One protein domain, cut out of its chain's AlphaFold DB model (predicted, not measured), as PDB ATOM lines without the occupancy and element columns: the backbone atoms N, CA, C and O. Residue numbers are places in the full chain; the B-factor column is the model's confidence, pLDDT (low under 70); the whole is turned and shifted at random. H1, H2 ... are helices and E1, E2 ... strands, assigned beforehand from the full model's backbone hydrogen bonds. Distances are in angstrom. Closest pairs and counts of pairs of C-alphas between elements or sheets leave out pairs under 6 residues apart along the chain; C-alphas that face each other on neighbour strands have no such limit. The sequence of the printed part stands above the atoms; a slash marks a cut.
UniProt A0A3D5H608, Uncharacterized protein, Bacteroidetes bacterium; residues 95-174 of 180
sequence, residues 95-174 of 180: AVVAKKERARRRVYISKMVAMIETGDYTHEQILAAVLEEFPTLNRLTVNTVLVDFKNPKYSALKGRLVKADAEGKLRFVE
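What this domain is: This is residues 95 to 174 of the 180 residues of an uncharacterized protein of Bacteroidetes bacterium (UniProt A0A3D5H608). Three helices, H2, H3 and H4, make a compact body, with the small strand hairpin E1 E2 packed at one end against H2 and H4; at the other end helix H1 sticks out as a free arm that adds to the length. The printed part has 80 residues, with four named helices and then two named strands, H1 H2 H3 H4 E1 E2, the strands antiparallel in the order E1 - E2. The class is mostly helix. The whole is compact, with a radius of gyration of the C-alphas of 13.1 A, yet elongated, spanning 46 by 27 by 21 A.

Where its parts are: H1, residues 95 to 104, begins at C-alpha 95 (67.697, -6.059, -62.984) and is 15.2 A long. H2, residues 107 to 118, is 17.1 A long; H3, residues 123 to 133, 15.7 A; H4, residues 139 to 150, 17.3 A. E1 holds residues 161 to 164, 10.3 A, and E2 residues 170 to 173, 9.5 A, ending at C-alpha 173 (31.428, 3.681, -51.916).

How they stand to each other: H1 and H2 meet only through their link. H2 and H3, a helical hairpin, touch at a steep tilt of 42 degrees, opposite ways, the closest C-alphas, Tyr 108 and Val 130, being 6.4 A apart. H3 and H4 touch at a steep tilt of 46 degrees, opposite ways, with C-alphas Leu 127 and Val 142 closest at 6.4 A. H2 and H4 are near each other. The closest C-alphas of H4 and E1, Lys 150 and Val 162, are 4.8 A apart; those of H2 and E2, Ile 116 and Arg 171, 5.3 A. E1 and E2 are an antiparallel hairpin, with N 163 and O 171 within hydrogen-bond range at 2.9 A. Every O i to N i+4 pair is within range in H2 and H3, 5 of 6 in H1 and 7 of 8 in H4.

The domain as a whole: The C-alphas farthest apart, Ala 95 and Ala 166, are 47.7 A apart. The printed part has no cut, and no link between named elements is long. Residues 95 to 104 stand free; mean pLDDT is 39 in H1 and 75.8 over the printed part.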
ATOM      1  N   ALA A  95      68.743  -7.080 -63.096       35.84
ATOM      2  CA  ALA A  95      67.697  -6.059 -62.984       35.84
ATOM      3  C   ALA A  95      66.255  -6.595 -63.149       35.84
ATOM      4  O   ALA A  95      65.291  -5.902 -62.811       35.84
ATOM      5  N   VAL A  96      66.067  -7.820 -63.656       36.09
ATOM      6  CA  VAL A  96      64.723  -8.339 -63.986       36.09
ATOM      7  C   VAL A  96      64.039  -9.008 -62.784       36.09
ATOM      8  O   VAL A  96      62.808  -8.989 -62.689       36.09
ATOM      9  N   VAL A  97      64.800  -9.517 -61.810       36.28
ATOM     10  CA  VAL A  97      64.228 -10.187 -60.626       36.28
ATOM     11  C   VAL A  97      63.604  -9.169 -59.658       36.28
ATOM     12  O   VAL A  97      62.468  -9.352 -59.220       36.28
ATOM     13  N   ALA A  98      64.258  -8.022 -59.435       39.94
ATOM     14  CA  ALA A  98      63.758  -6.982 -58.530       39.94
ATOM     15  C   ALA A  98      62.468  -6.295 -59.030       39.94
ATOM     16  O   ALA A  98      61.598  -5.934 -58.233       39.94
ATOM     17  N   LYS A  99      62.288  -6.146 -60.352       35.06
ATOM     18  CA  LYS A  99      61.031  -5.612 -60.914       35.06
ATOM     19  C   LYS A  99      59.889  -6.631 -60.862       35.06
ATOM     20  O   LYS A  99      58.760  -6.239 -60.560       35.06
ATOM     21  N   LYS A 100      60.161  -7.922 -61.090       37.72
ATOM     22  CA  LYS A 100      59.141  -8.982 -60.970       37.72
ATOM     23  C   LYS A 100      58.657  -9.153 -59.530       37.72
ATOM     24  O   LYS A 100      57.459  -9.327 -59.314       37.72
ATOM     25  N   GLU A 101      59.540  -9.045 -58.541       40.81
ATOM     26  CA  GLU A 101      59.144  -9.178 -57.135       40.81
ATOM     27  C   GLU A 101      58.332  -7.971 -56.635       40.81
ATOM     28  O   GLU A 101      57.345  -8.133 -55.915       40.81
ATOM     29  N   ARG A 102      58.656  -6.755 -57.096       38.56
ATOM     30  CA  ARG A 102      57.889  -5.543 -56.756       38.56
ATOM     31  C   ARG A 102      56.456  -5.575 -57.304       38.56
ATOM     32  O   ARG A 102      55.558  -5.034 -56.664       38.56
ATOM     33  N   ALA A 103      56.233  -6.244 -58.438       43.34
ATOM     34  CA  ALA A 103      54.895  -6.518 -58.966       43.34
ATOM     35  C   ALA A 103      54.153  -7.592 -58.143       43.34
ATOM     36  O   ALA A 103      52.962  -7.443 -57.872       43.34
ATOM     37  N   ARG A 104      54.860  -8.628 -57.661       49.22
ATOM     38  CA  ARG A 104      54.283  -9.668 -56.785       49.22
ATOM     39  C   ARG A 104      53.821  -9.123 -55.429       49.22
ATOM     40  O   ARG A 104      52.785  -9.546 -54.925       49.22
ATOM     41  N   ARG A 105      54.511  -8.116 -54.880       51.78
ATOM     42  CA  ARG A 105      54.149  -7.464 -53.603       51.78
ATOM     43  C   ARG A 105      52.828  -6.678 -53.627       51.78
ATOM     44  O   ARG A 105      52.458  -6.134 -52.601       51.78
ATOM     45  N   ARG A 106      52.093  -6.598 -54.744       62.28
ATOM     46  CA  ARG A 106      50.733  -6.009 -54.779       62.28
ATOM     47  C   ARG A 106      49.640  -6.997 -55.192       62.28
ATOM     48  O   ARG A 106      48.487  -6.597 -55.361       62.28
ATOM     49  N   VAL A 107      49.965  -8.282 -55.335       75.06
ATOM     50  CA  VAL A 107      48.969  -9.303 -55.696       75.06
ATOM     51  C   VAL A 107      47.928  -9.441 -54.581       75.06
ATOM     52  O   VAL A 107      46.734  -9.450 -54.866       75.06
ATOM     53  N   TYR A 108      48.355  -9.394 -53.313       80.25
ATOM     54  CA  TYR A 108      47.437  -9.424 -52.172       80.25
ATOM     55  C   TYR A 108      46.499  -8.205 -52.126       80.25
ATOM     56  O   TYR A 108      45.337  -8.347 -51.769       80.25
ATOM     57  N   ILE A 109      46.962  -7.023 -52.557       83.12
ATOM     58  CA  ILE A 109      46.114  -5.824 -52.687       83.12
ATOM     59  C   ILE A 109      45.038  -6.053 -53.749       83.12
ATOM     60  O   ILE A 109      43.878  -5.735 -53.521       83.12
ATOM     61  N   SER A 110      45.406  -6.636 -54.891       82.50
ATOM     62  CA  SER A 110      44.451  -6.932 -55.968       82.50
ATOM     63  C   SER A 110      43.390  -7.937 -55.509       82.50
ATOM     64  O   SER A 110      42.213  -7.768 -55.810       82.50
ATOM     65  N   LYS A 111      43.790  -8.934 -54.707       84.50
ATOM     66  CA  LYS A 111      42.867  -9.891 -54.085       84.50
ATOM     67  C   LYS A 111      41.922  -9.217 -53.088       84.50
ATOM     68  O   LYS A 111      40.720  -9.439 -53.166       84.50
ATOM     69  N   MET A 112      42.443  -8.366 -52.201       86.50
ATOM     70  CA  MET A 112      41.613  -7.586 -51.276       86.50
ATOM     71  C   MET A 112      40.592  -6.735 -52.026       86.50
ATOM     72  O   MET A 112      39.426  -6.724 -51.656       86.50
ATOM     73  N   VAL A 113      41.017  -6.048 -53.091       85.06
ATOM     74  CA  VAL A 113      40.120  -5.242 -53.926       85.06
ATOM     75  C   VAL A 113      39.024  -6.117 -54.522       85.06
ATOM     76  O   VAL A 113      37.861  -5.782 -54.342       85.06
ATOM     77  N   ALA A 114      39.361  -7.264 -55.118       85.75
ATOM     78  CA  ALA A 114      38.366  -8.187 -55.667       85.75
ATOM     79  C   ALA A 114      37.358  -8.672 -54.605       85.75
ATOM     80  O   ALA A 114      36.164  -8.729 -54.874       85.75
ATOM     81  N   MET A 115      37.809  -8.965 -53.379       85.62
ATOM     82  CA  MET A 115      36.916  -9.349 -52.273       85.62
ATOM     83  C   MET A 115      36.033  -8.191 -51.783       85.62
ATOM     84  O   MET A 115      34.911  -8.413 -51.340       85.62
ATOM     85  N   ILE A 116      36.515  -6.950 -51.849       87.12
ATOM     86  CA  ILE A 116      35.720  -5.760 -51.505       87.12
ATOM     87  C   ILE A 116      34.722  -5.431 -52.629       87.12
ATOM     88  O   ILE A 116      33.642  -4.914 -52.352       87.12
ATOM     89  N   GLU A 117      35.044  -5.756 -53.887       85.50
ATOM     90  CA  GLU A 117      34.125  -5.620 -55.027       85.50
ATOM     91  C   GLU A 117      32.938  -6.591 -54.938       85.50
ATOM     92  O   GLU A 117      31.840  -6.208 -55.334       85.50
ATOM     93  N   THR A 118      33.104  -7.796 -54.373       85.19
ATOM     94  CA  THR A 118      31.952  -8.691 -54.132       85.19
ATOM     95  C   THR A 118      31.054  -8.191 -53.003       85.19
ATOM     96  O   THR A 118      29.852  -8.431 -53.017       85.19
ATOM     97  N   GLY A 119      31.615  -7.469 -52.026       81.56
ATOM     98  CA  GLY A 119      30.846  -6.858 -50.944       81.56
ATOM     99  C   GLY A 119      30.276  -7.840 -49.918       81.56
ATOM    100  O   GLY A 119      29.391  -7.452 -49.147       81.56
ATOM    101  N   ASP A 120      30.768  -9.081 -49.912       84.50
ATOM    102  CA  ASP A 120      30.290 -10.180 -49.061       84.50
ATOM    103  C   ASP A 120      31.156 -10.420 -47.825       84.50
ATOM    104  O   ASP A 120      30.723 -11.078 -46.879       84.50
ATOM    105  N   TYR A 121      32.376  -9.881 -47.821       87.69
ATOM    106  CA  TYR A 121      33.376 -10.208 -46.818       87.69
ATOM    107  C   TYR A 121      33.539  -9.109 -45.772       87.69
ATOM    108  O   TYR A 121      33.592  -7.913 -46.076       87.69
ATOM    109  N   THR A 122      33.680  -9.526 -44.516       87.56
ATOM    110  CA  THR A 122      34.076  -8.640 -43.420       87.56
ATOM    111  C   THR A 122      35.575  -8.356 -43.455       87.56
ATOM    112  O   THR A 122      36.363  -9.057 -44.095       87.56
ATOM    113  N   HIS A 123      35.991  -7.330 -42.711       86.69
ATOM    114  CA  HIS A 123      37.408  -6.997 -42.535       86.69
ATOM    115  C   HIS A 123      38.237  -8.209 -42.084       86.69
ATOM    116  O   HIS A 123      39.308  -8.465 -42.630       86.69
ATOM    117  N   GLU A 124      37.740  -8.967 -41.105       87.25
ATOM    118  CA  GLU A 124      38.443 -10.137 -40.569       87.25
ATOM    119  C   GLU A 124      38.507 -11.290 -41.569       87.25
ATOM    120  O   GLU A 124      39.541 -11.947 -41.671       87.25
ATOM    121  N   GLN A 125      37.443 -11.503 -42.346       88.56
ATOM    122  CA  GLN A 125      37.406 -12.542 -43.376       88.56
ATOM    123  C   GLN A 125      38.385 -12.248 -44.516       88.56
ATOM    124  O   GLN A 125      39.091 -13.151 -44.960       88.56
ATOM    125  N   ILE A 126      38.484 -10.988 -44.953       88.94
ATOM    126  CA  ILE A 126      39.469 -10.580 -45.967       88.94
ATOM    127  C   ILE A 126      40.886 -10.767 -45.423       88.94
ATOM    128  O   ILE A 126      41.752 -11.296 -46.116       88.94
ATOM    129  N   LEU A 127      41.126 -10.373 -44.171       88.69
ATOM    130  CA  LEU A 127      42.426 -10.542 -43.531       88.69
ATOM    131  C   LEU A 127      42.824 -12.021 -43.423       88.69
ATOM    132  O   LEU A 127      43.963 -12.360 -43.738       88.69
ATOM    133  N   ALA A 128      41.903 -12.894 -43.008       88.31
ATOM    134  CA  ALA A 128      42.152 -14.327 -42.901       88.31
ATOM    135  C   ALA A 128      42.442 -14.956 -44.271       88.31
ATOM    136  O   ALA A 128      43.474 -15.605 -44.427       88.31
ATOM    137  N   ALA A 129      41.602 -14.685 -45.276       88.12
ATOM    138  CA  ALA A 129      41.767 -15.223 -46.626       88.12
ATOM    139  C   ALA A 129      43.095 -14.790 -47.270       88.12
ATOM    140  O   ALA A 129      43.769 -15.582 -47.924       88.12
ATOM    141  N   VAL A 130      43.510 -13.537 -47.053       87.56
ATOM    142  CA  VAL A 130      44.794 -13.041 -47.565       87.56
ATOM    143  C   VAL A 130      45.977 -13.702 -46.859       87.56
ATOM    144  O   VAL A 130      46.968 -14.004 -47.513       87.56
ATOM    145  N   LEU A 131      45.913 -13.926 -45.546       87.00
ATOM    146  CA  LEU A 131      47.002 -14.589 -44.820       87.00
ATOM    147  C   LEU A 131      47.094 -16.086 -45.131       87.00
ATOM    148  O   LEU A 131      48.188 -16.639 -45.083       87.00
ATOM    149  N   GLU A 132      45.979 -16.728 -45.472       87.75
ATOM    150  CA  GLU A 132      45.953 -18.119 -45.929       87.75
ATOM    151  C   GLU A 132      46.618 -18.269 -47.306       87.75
ATOM    152  O   GLU A 132      47.458 -19.144 -47.506       87.75
ATOM    153  N   GLU A 133      46.301 -17.372 -48.241       83.50
ATOM    154  CA  GLU A 133      46.860 -17.391 -49.599       83.50
ATOM    155  C   GLU A 133      48.303 -16.851 -49.651       83.50
ATOM    156  O   GLU A 133      49.107 -17.264 -50.488       83.50
ATOM    157  N   PHE A 134      48.658 -15.949 -48.730       83.94
ATOM    158  CA  PHE A 134      49.979 -15.331 -48.626       83.94
ATOM    159  C   PHE A 134      50.541 -15.440 -47.194       83.94
ATOM    160  O   PHE A 134      50.683 -14.426 -46.503       83.94
ATOM    161  N   PRO A 135      50.950 -16.643 -46.749       79.25
ATOM    162  CA  PRO A 135      51.405 -16.885 -45.373       79.25
ATOM    163  C   PRO A 135      52.721 -16.177 -45.024       79.25
ATOM    164  O   PRO A 135      53.070 -16.026 -43.857       79.25
ATOM    165  N   THR A 136      53.461 -15.711 -46.032       78.75
ATOM    166  CA  THR A 136      54.679 -14.911 -45.853       78.75
ATOM    167  C   THR A 136      54.390 -13.455 -45.470       78.75
ATOM    168  O   THR A 136      55.327 -12.712 -45.178       78.75
ATOM    169  N   LEU A 137      53.129 -13.005 -45.521       78.88
ATOM    170  CA  LEU A 137      52.749 -11.645 -45.141       78.88
ATOM    171  C   LEU A 137      52.547 -11.520 -43.631       78.88
ATOM    172  O   LEU A 137      51.987 -12.389 -42.970       78.88
ATOM    173  N   ASN A 138      52.944 -10.371 -43.087       83.44
ATOM    174  CA  ASN A 138      52.647 -10.028 -41.706       83.44
ATOM    175  C   ASN A 138      51.178  -9.586 -41.581       83.44
ATOM    176  O   ASN A 138      50.725  -8.687 -42.295       83.44
ATOM    177  N   ARG A 139      50.455 -10.171 -40.619       83.50
ATOM    178  CA  ARG A 139      49.084  -9.786 -40.252       83.50
ATOM    179  C   ARG A 139      48.936  -8.285 -40.021       83.50
ATOM    180  O   ARG A 139      47.946  -7.708 -40.463       83.50
ATOM    181  N   LEU A 140      49.912  -7.653 -39.367       82.38
ATOM    182  CA  LEU A 140      49.890  -6.212 -39.117       82.38
ATOM    183  C   LEU A 140      49.877  -5.428 -40.432       82.38
ATOM    184  O   LEU A 140      49.048  -4.543 -40.602       82.38
ATOM    185  N   THR A 141      50.718  -5.810 -41.395       82.12
ATOM    186  CA  THR A 141      50.787  -5.170 -42.716       82.12
ATOM    187  C   THR A 141      49.469  -5.288 -43.475       82.12
ATOM    188  O   THR A 141      48.977  -4.299 -44.012       82.12
ATOM    189  N   VAL A 142      48.874  -6.483 -43.497       85.19
ATOM    190  CA  VAL A 142      47.572  -6.741 -44.138       85.19
ATOM    191  C   VAL A 142      46.476  -5.895 -43.481       85.19
ATOM    192  O   VAL A 142      45.662  -5.286 -44.174       85.19
ATOM    193  N   ASN A 143      46.494  -5.796 -42.151       86.38
ATOM    194  CA  ASN A 143      45.539  -4.991 -41.399       86.38
ATOM    195  C   ASN A 143      45.684  -3.489 -41.683       86.38
ATOM    196  O   ASN A 143      44.684  -2.831 -41.962       86.38
ATOM    197  N   THR A 144      46.909  -2.957 -41.657       86.06
ATOM    198  CA  THR A 144      47.187  -1.546 -41.962       86.06
ATOM    199  C   THR A 144      46.673  -1.177 -43.350       86.06
ATOM    200  O   THR A 144      45.976  -0.182 -43.490       86.06
ATOM    201  N   VAL A 145      46.901  -2.030 -44.354       85.62
ATOM    202  CA  VAL A 145      46.410  -1.792 -45.720       85.62
ATOM    203  C   VAL A 145      44.877  -1.734 -45.781       85.62
ATOM    204  O   VAL A 145      44.322  -0.845 -46.426       85.62
ATOM    205  N   LEU A 146      44.174  -2.637 -45.088       85.56
ATOM    206  CA  LEU A 146      42.706  -2.611 -45.030       85.56
ATOM    207  C   LEU A 146      42.162  -1.372 -44.306       85.56
ATOM    208  O   LEU A 146      41.092  -0.874 -44.659       85.56
ATOM    209  N   VAL A 147      42.879  -0.870 -43.298       85.88
ATOM    210  CA  VAL A 147      42.544   0.394 -42.623       85.88
ATOM    211  C   VAL A 147      42.776   1.577 -43.562       85.88
ATOM    212  O   VAL A 147      41.906   2.445 -43.670       85.88
ATOM    213  N   ASP A 148      43.885   1.584 -44.299       84.00
ATOM    214  CA  ASP A 148      44.216   2.643 -45.253       84.00
ATOM    215  C   ASP A 148      43.185   2.742 -46.383       84.00
ATOM    216  O   ASP A 148      42.840   3.848 -46.791       84.00
ATOM    217  N   PHE A 149      42.595   1.629 -46.837       83.50
ATOM    218  CA  PHE A 149      41.505   1.652 -47.830       83.50
ATOM    219  C   PHE A 149      40.249   2.398 -47.363       83.50
ATOM    220  O   PHE A 149      39.504   2.936 -48.187       83.50
ATOM    221  N   LYS A 150      40.011   2.454 -46.050       81.81
ATOM    222  CA  LYS A 150      38.904   3.219 -45.460       81.81
ATOM    223  C   LYS A 150      39.257   4.697 -45.290       81.81
ATOM    224  O   LYS A 150      38.362   5.518 -45.100       81.81
ATOM    225  N   ASN A 151      40.543   5.051 -45.347       79.75
ATOM    226  CA  ASN A 151      41.010   6.411 -45.132       79.75
ATOM    227  C   ASN A 151      41.216   7.148 -46.470       79.75
ATOM    228  O   ASN A 151      42.126   6.803 -47.222       79.75
ATOM    229  N   PRO A 152      40.459   8.219 -46.764       71.06
ATOM    230  CA  PRO A 152      40.594   8.957 -48.024       71.06
ATOM    231  C   PRO A 152      41.992   9.548 -48.248       71.06
ATOM    232  O   PRO A 152      42.386   9.759 -49.391       71.06
ATOM    233  N   LYS A 153      42.751   9.813 -47.175       71.06
ATOM    234  CA  LYS A 153      44.097  10.396 -47.249       71.06
ATOM    235  C   LYS A 153      45.176   9.369 -47.609       71.06
ATOM    236  O   LYS A 153      46.175   9.739 -48.220       71.06
ATOM    237  N   TYR A 154      44.988   8.112 -47.210       70.12
ATOM    238  CA  TYR A 154      45.999   7.054 -47.336       70.12
ATOM    239  C   TYR A 154      45.581   5.923 -48.283       70.12
ATOM    240  O   TYR A 154      46.399   5.068 -48.616       70.12
ATOM    241  N   SER A 155      44.333   5.931 -48.764       72.38
ATOM    242  CA  SER A 155      43.830   4.909 -49.673       72.38
ATOM    243  C   SER A 155      44.639   4.879 -50.968       72.38
ATOM    244  O   SER A 155      44.686   5.839 -51.739       72.38
ATOM    245  N   ALA A 156      45.233   3.718 -51.247       69.12
ATOM    246  CA  ALA A 156      45.889   3.438 -52.522       69.12
ATOM    247  C   ALA A 156      44.890   3.302 -53.692       69.12
ATOM    248  O   ALA A 156      45.295   3.177 -54.853       69.12
ATOM    249  N   LEU A 157      43.586   3.302 -53.402       70.81
ATOM    250  CA  LEU A 157      42.507   3.100 -54.358       70.81
ATOM    251  C   LEU A 157      42.032   4.474 -54.833       70.81
ATOM    252  O   LEU A 157      41.209   5.101 -54.182       70.81
ATOM    253  N   LYS A 158      42.611   4.940 -55.950       65.94
ATOM    254  CA  LYS A 158      42.411   6.222 -56.667       65.94
ATOM    255  C   LYS A 158      40.987   6.833 -56.573       65.94
ATOM    256  O   LYS A 158      40.248   6.818 -57.552       65.94
ATOM    257  N   GLY A 159      40.600   7.379 -55.421       64.19
ATOM    258  CA  GLY A 159      39.270   7.958 -55.182       64.19
ATOM    259  C   GLY A 159      38.136   6.964 -54.882       64.19
ATOM    260  O   GLY A 159      36.996   7.392 -54.738       64.19
ATOM    261  N   ARG A 160      38.416   5.659 -54.754       71.31
ATOM    262  CA  ARG A 160      37.438   4.646 -54.325       71.31
ATOM    263  C   ARG A 160      37.562   4.435 -52.816       71.31
ATOM    264  O   ARG A 160      38.554   3.888 -52.338       71.31
ATOM    265  N   LEU A 161      36.564   4.896 -52.068       74.38
ATOM    266  CA  LEU A 161      36.503   4.749 -50.613       74.38
ATOM    267  C   LEU A 161      35.867   3.417 -50.239       74.38
ATOM    268  O   LEU A 161      34.885   3.011 -50.850       74.38
ATOM    269  N   VAL A 162      36.397   2.758 -49.214       80.69
ATOM    270  CA  VAL A 162      35.803   1.537 -48.663       80.69
ATOM    271  C   VAL A 162      35.063   1.877 -47.376       80.69
ATOM    272  O   VAL A 162      35.623   2.522 -46.487       80.69
ATOM    273  N   LYS A 163      33.812   1.433 -47.249       82.00
ATOM    274  CA  LYS A 163      33.043   1.512 -45.998       82.00
ATOM    275  C   LYS A 163      32.544   0.139 -45.580       82.00
ATOM    276  O   LYS A 163      32.383  -0.754 -46.406       82.00
ATOM    277  N   ALA A 164      32.330  -0.007 -44.277       84.38
ATOM    278  CA  ALA A 164      31.622  -1.148 -43.725       84.38
ATOM    279  C   ALA A 164      30.110  -0.880 -43.768       84.38
ATOM    280  O   ALA A 164      29.679   0.217 -43.408       84.38
ATOM    281  N   ASP A 165      29.338  -1.868 -44.212       80.88
ATOM    282  CA  ASP A 165      27.873  -1.873 -44.139       80.88
ATOM    283  C   ASP A 165      27.394  -2.223 -42.711       80.88
ATOM    284  O   ASP A 165      28.209  -2.532 -41.837       80.88
ATOM    285  N   ALA A 166      26.081  -2.224 -42.464       81.94
ATOM    286  CA  ALA A 166      25.478  -2.566 -41.169       81.94
ATOM    287  C   ALA A 166      25.877  -3.965 -40.652       81.94
ATOM    288  O   ALA A 166      25.939  -4.191 -39.447       81.94
ATOM    289  N   GLU A 167      26.207  -4.884 -41.561       78.44
ATOM    290  CA  GLU A 167      26.688  -6.239 -41.260       78.44
ATOM    291  C   GLU A 167      28.219  -6.325 -41.077       78.44
ATOM    292  O   GLU A 167      28.771  -7.410 -40.907       78.44
ATOM    293  N   GLY A 168      28.947  -5.205 -41.164       82.06
ATOM    294  CA  GLY A 168      30.413  -5.172 -41.068       82.06
ATOM    295  C   GLY A 168      31.157  -5.603 -42.342       82.06
ATOM    296  O   GLY A 168      32.390  -5.698 -42.335       82.06
ATOM    297  N   LYS A 169      30.431  -5.848 -43.439       85.94
ATOM    298  CA  LYS A 169      30.981  -6.196 -44.760       85.94
ATOM    299  C   LYS A 169      31.578  -4.976 -45.449       85.94
ATOM    300  O   LYS A 169      30.984  -3.900 -45.414       85.94
ATOM    301  N   LEU A 170      32.749  -5.132 -46.063       84.69
ATOM    302  CA  LEU A 170      33.445  -4.041 -46.742       84.69
ATOM    303  C   LEU A 170      32.960  -3.899 -48.184       84.69
ATOM    304  O   LEU A 170      32.993  -4.862 -48.942       84.69
ATOM    305  N   ARG A 171      32.551  -2.684 -48.562       84.44
ATOM    306  CA  ARG A 171      32.072  -2.336 -49.906       84.44
ATOM    307  C   ARG A 171      32.704  -1.041 -50.393       84.44
ATOM    308  O   ARG A 171      33.022  -0.152 -49.594       84.44
ATOM    309  N   PHE A 172      32.857  -0.919 -51.708       83.38
ATOM    310  CA  PHE A 172      33.215   0.351 -52.328       83.38
ATOM    311  C   PHE A 172      32.043   1.327 -52.268       83.38
ATOM    312  O   PHE A 172      30.921   1.004 -52.639       83.38
ATOM    313  N   VAL A 173      32.326   2.539 -51.810       75.81
ATOM    314  CA  VAL A 173      31.428   3.681 -51.916       75.81
ATOM    315  C   VAL A 173      31.690   4.288 -53.284       75.81
ATOM    316  O   VAL A 173      32.742   4.895 -53.504       75.81
ATOM    317  N   GLU A 174      30.769   4.088 -54.222       62.97
ATOM    318  CA  GLU A 174      30.792   4.878 -55.446       62.97
ATOM    319  C   GLU A 174      30.643   6.361 -55.077       62.97
ATOM    320  O   GLU A 174      29.906   6.690 -54.136       62.97
TER     321      GLU A 174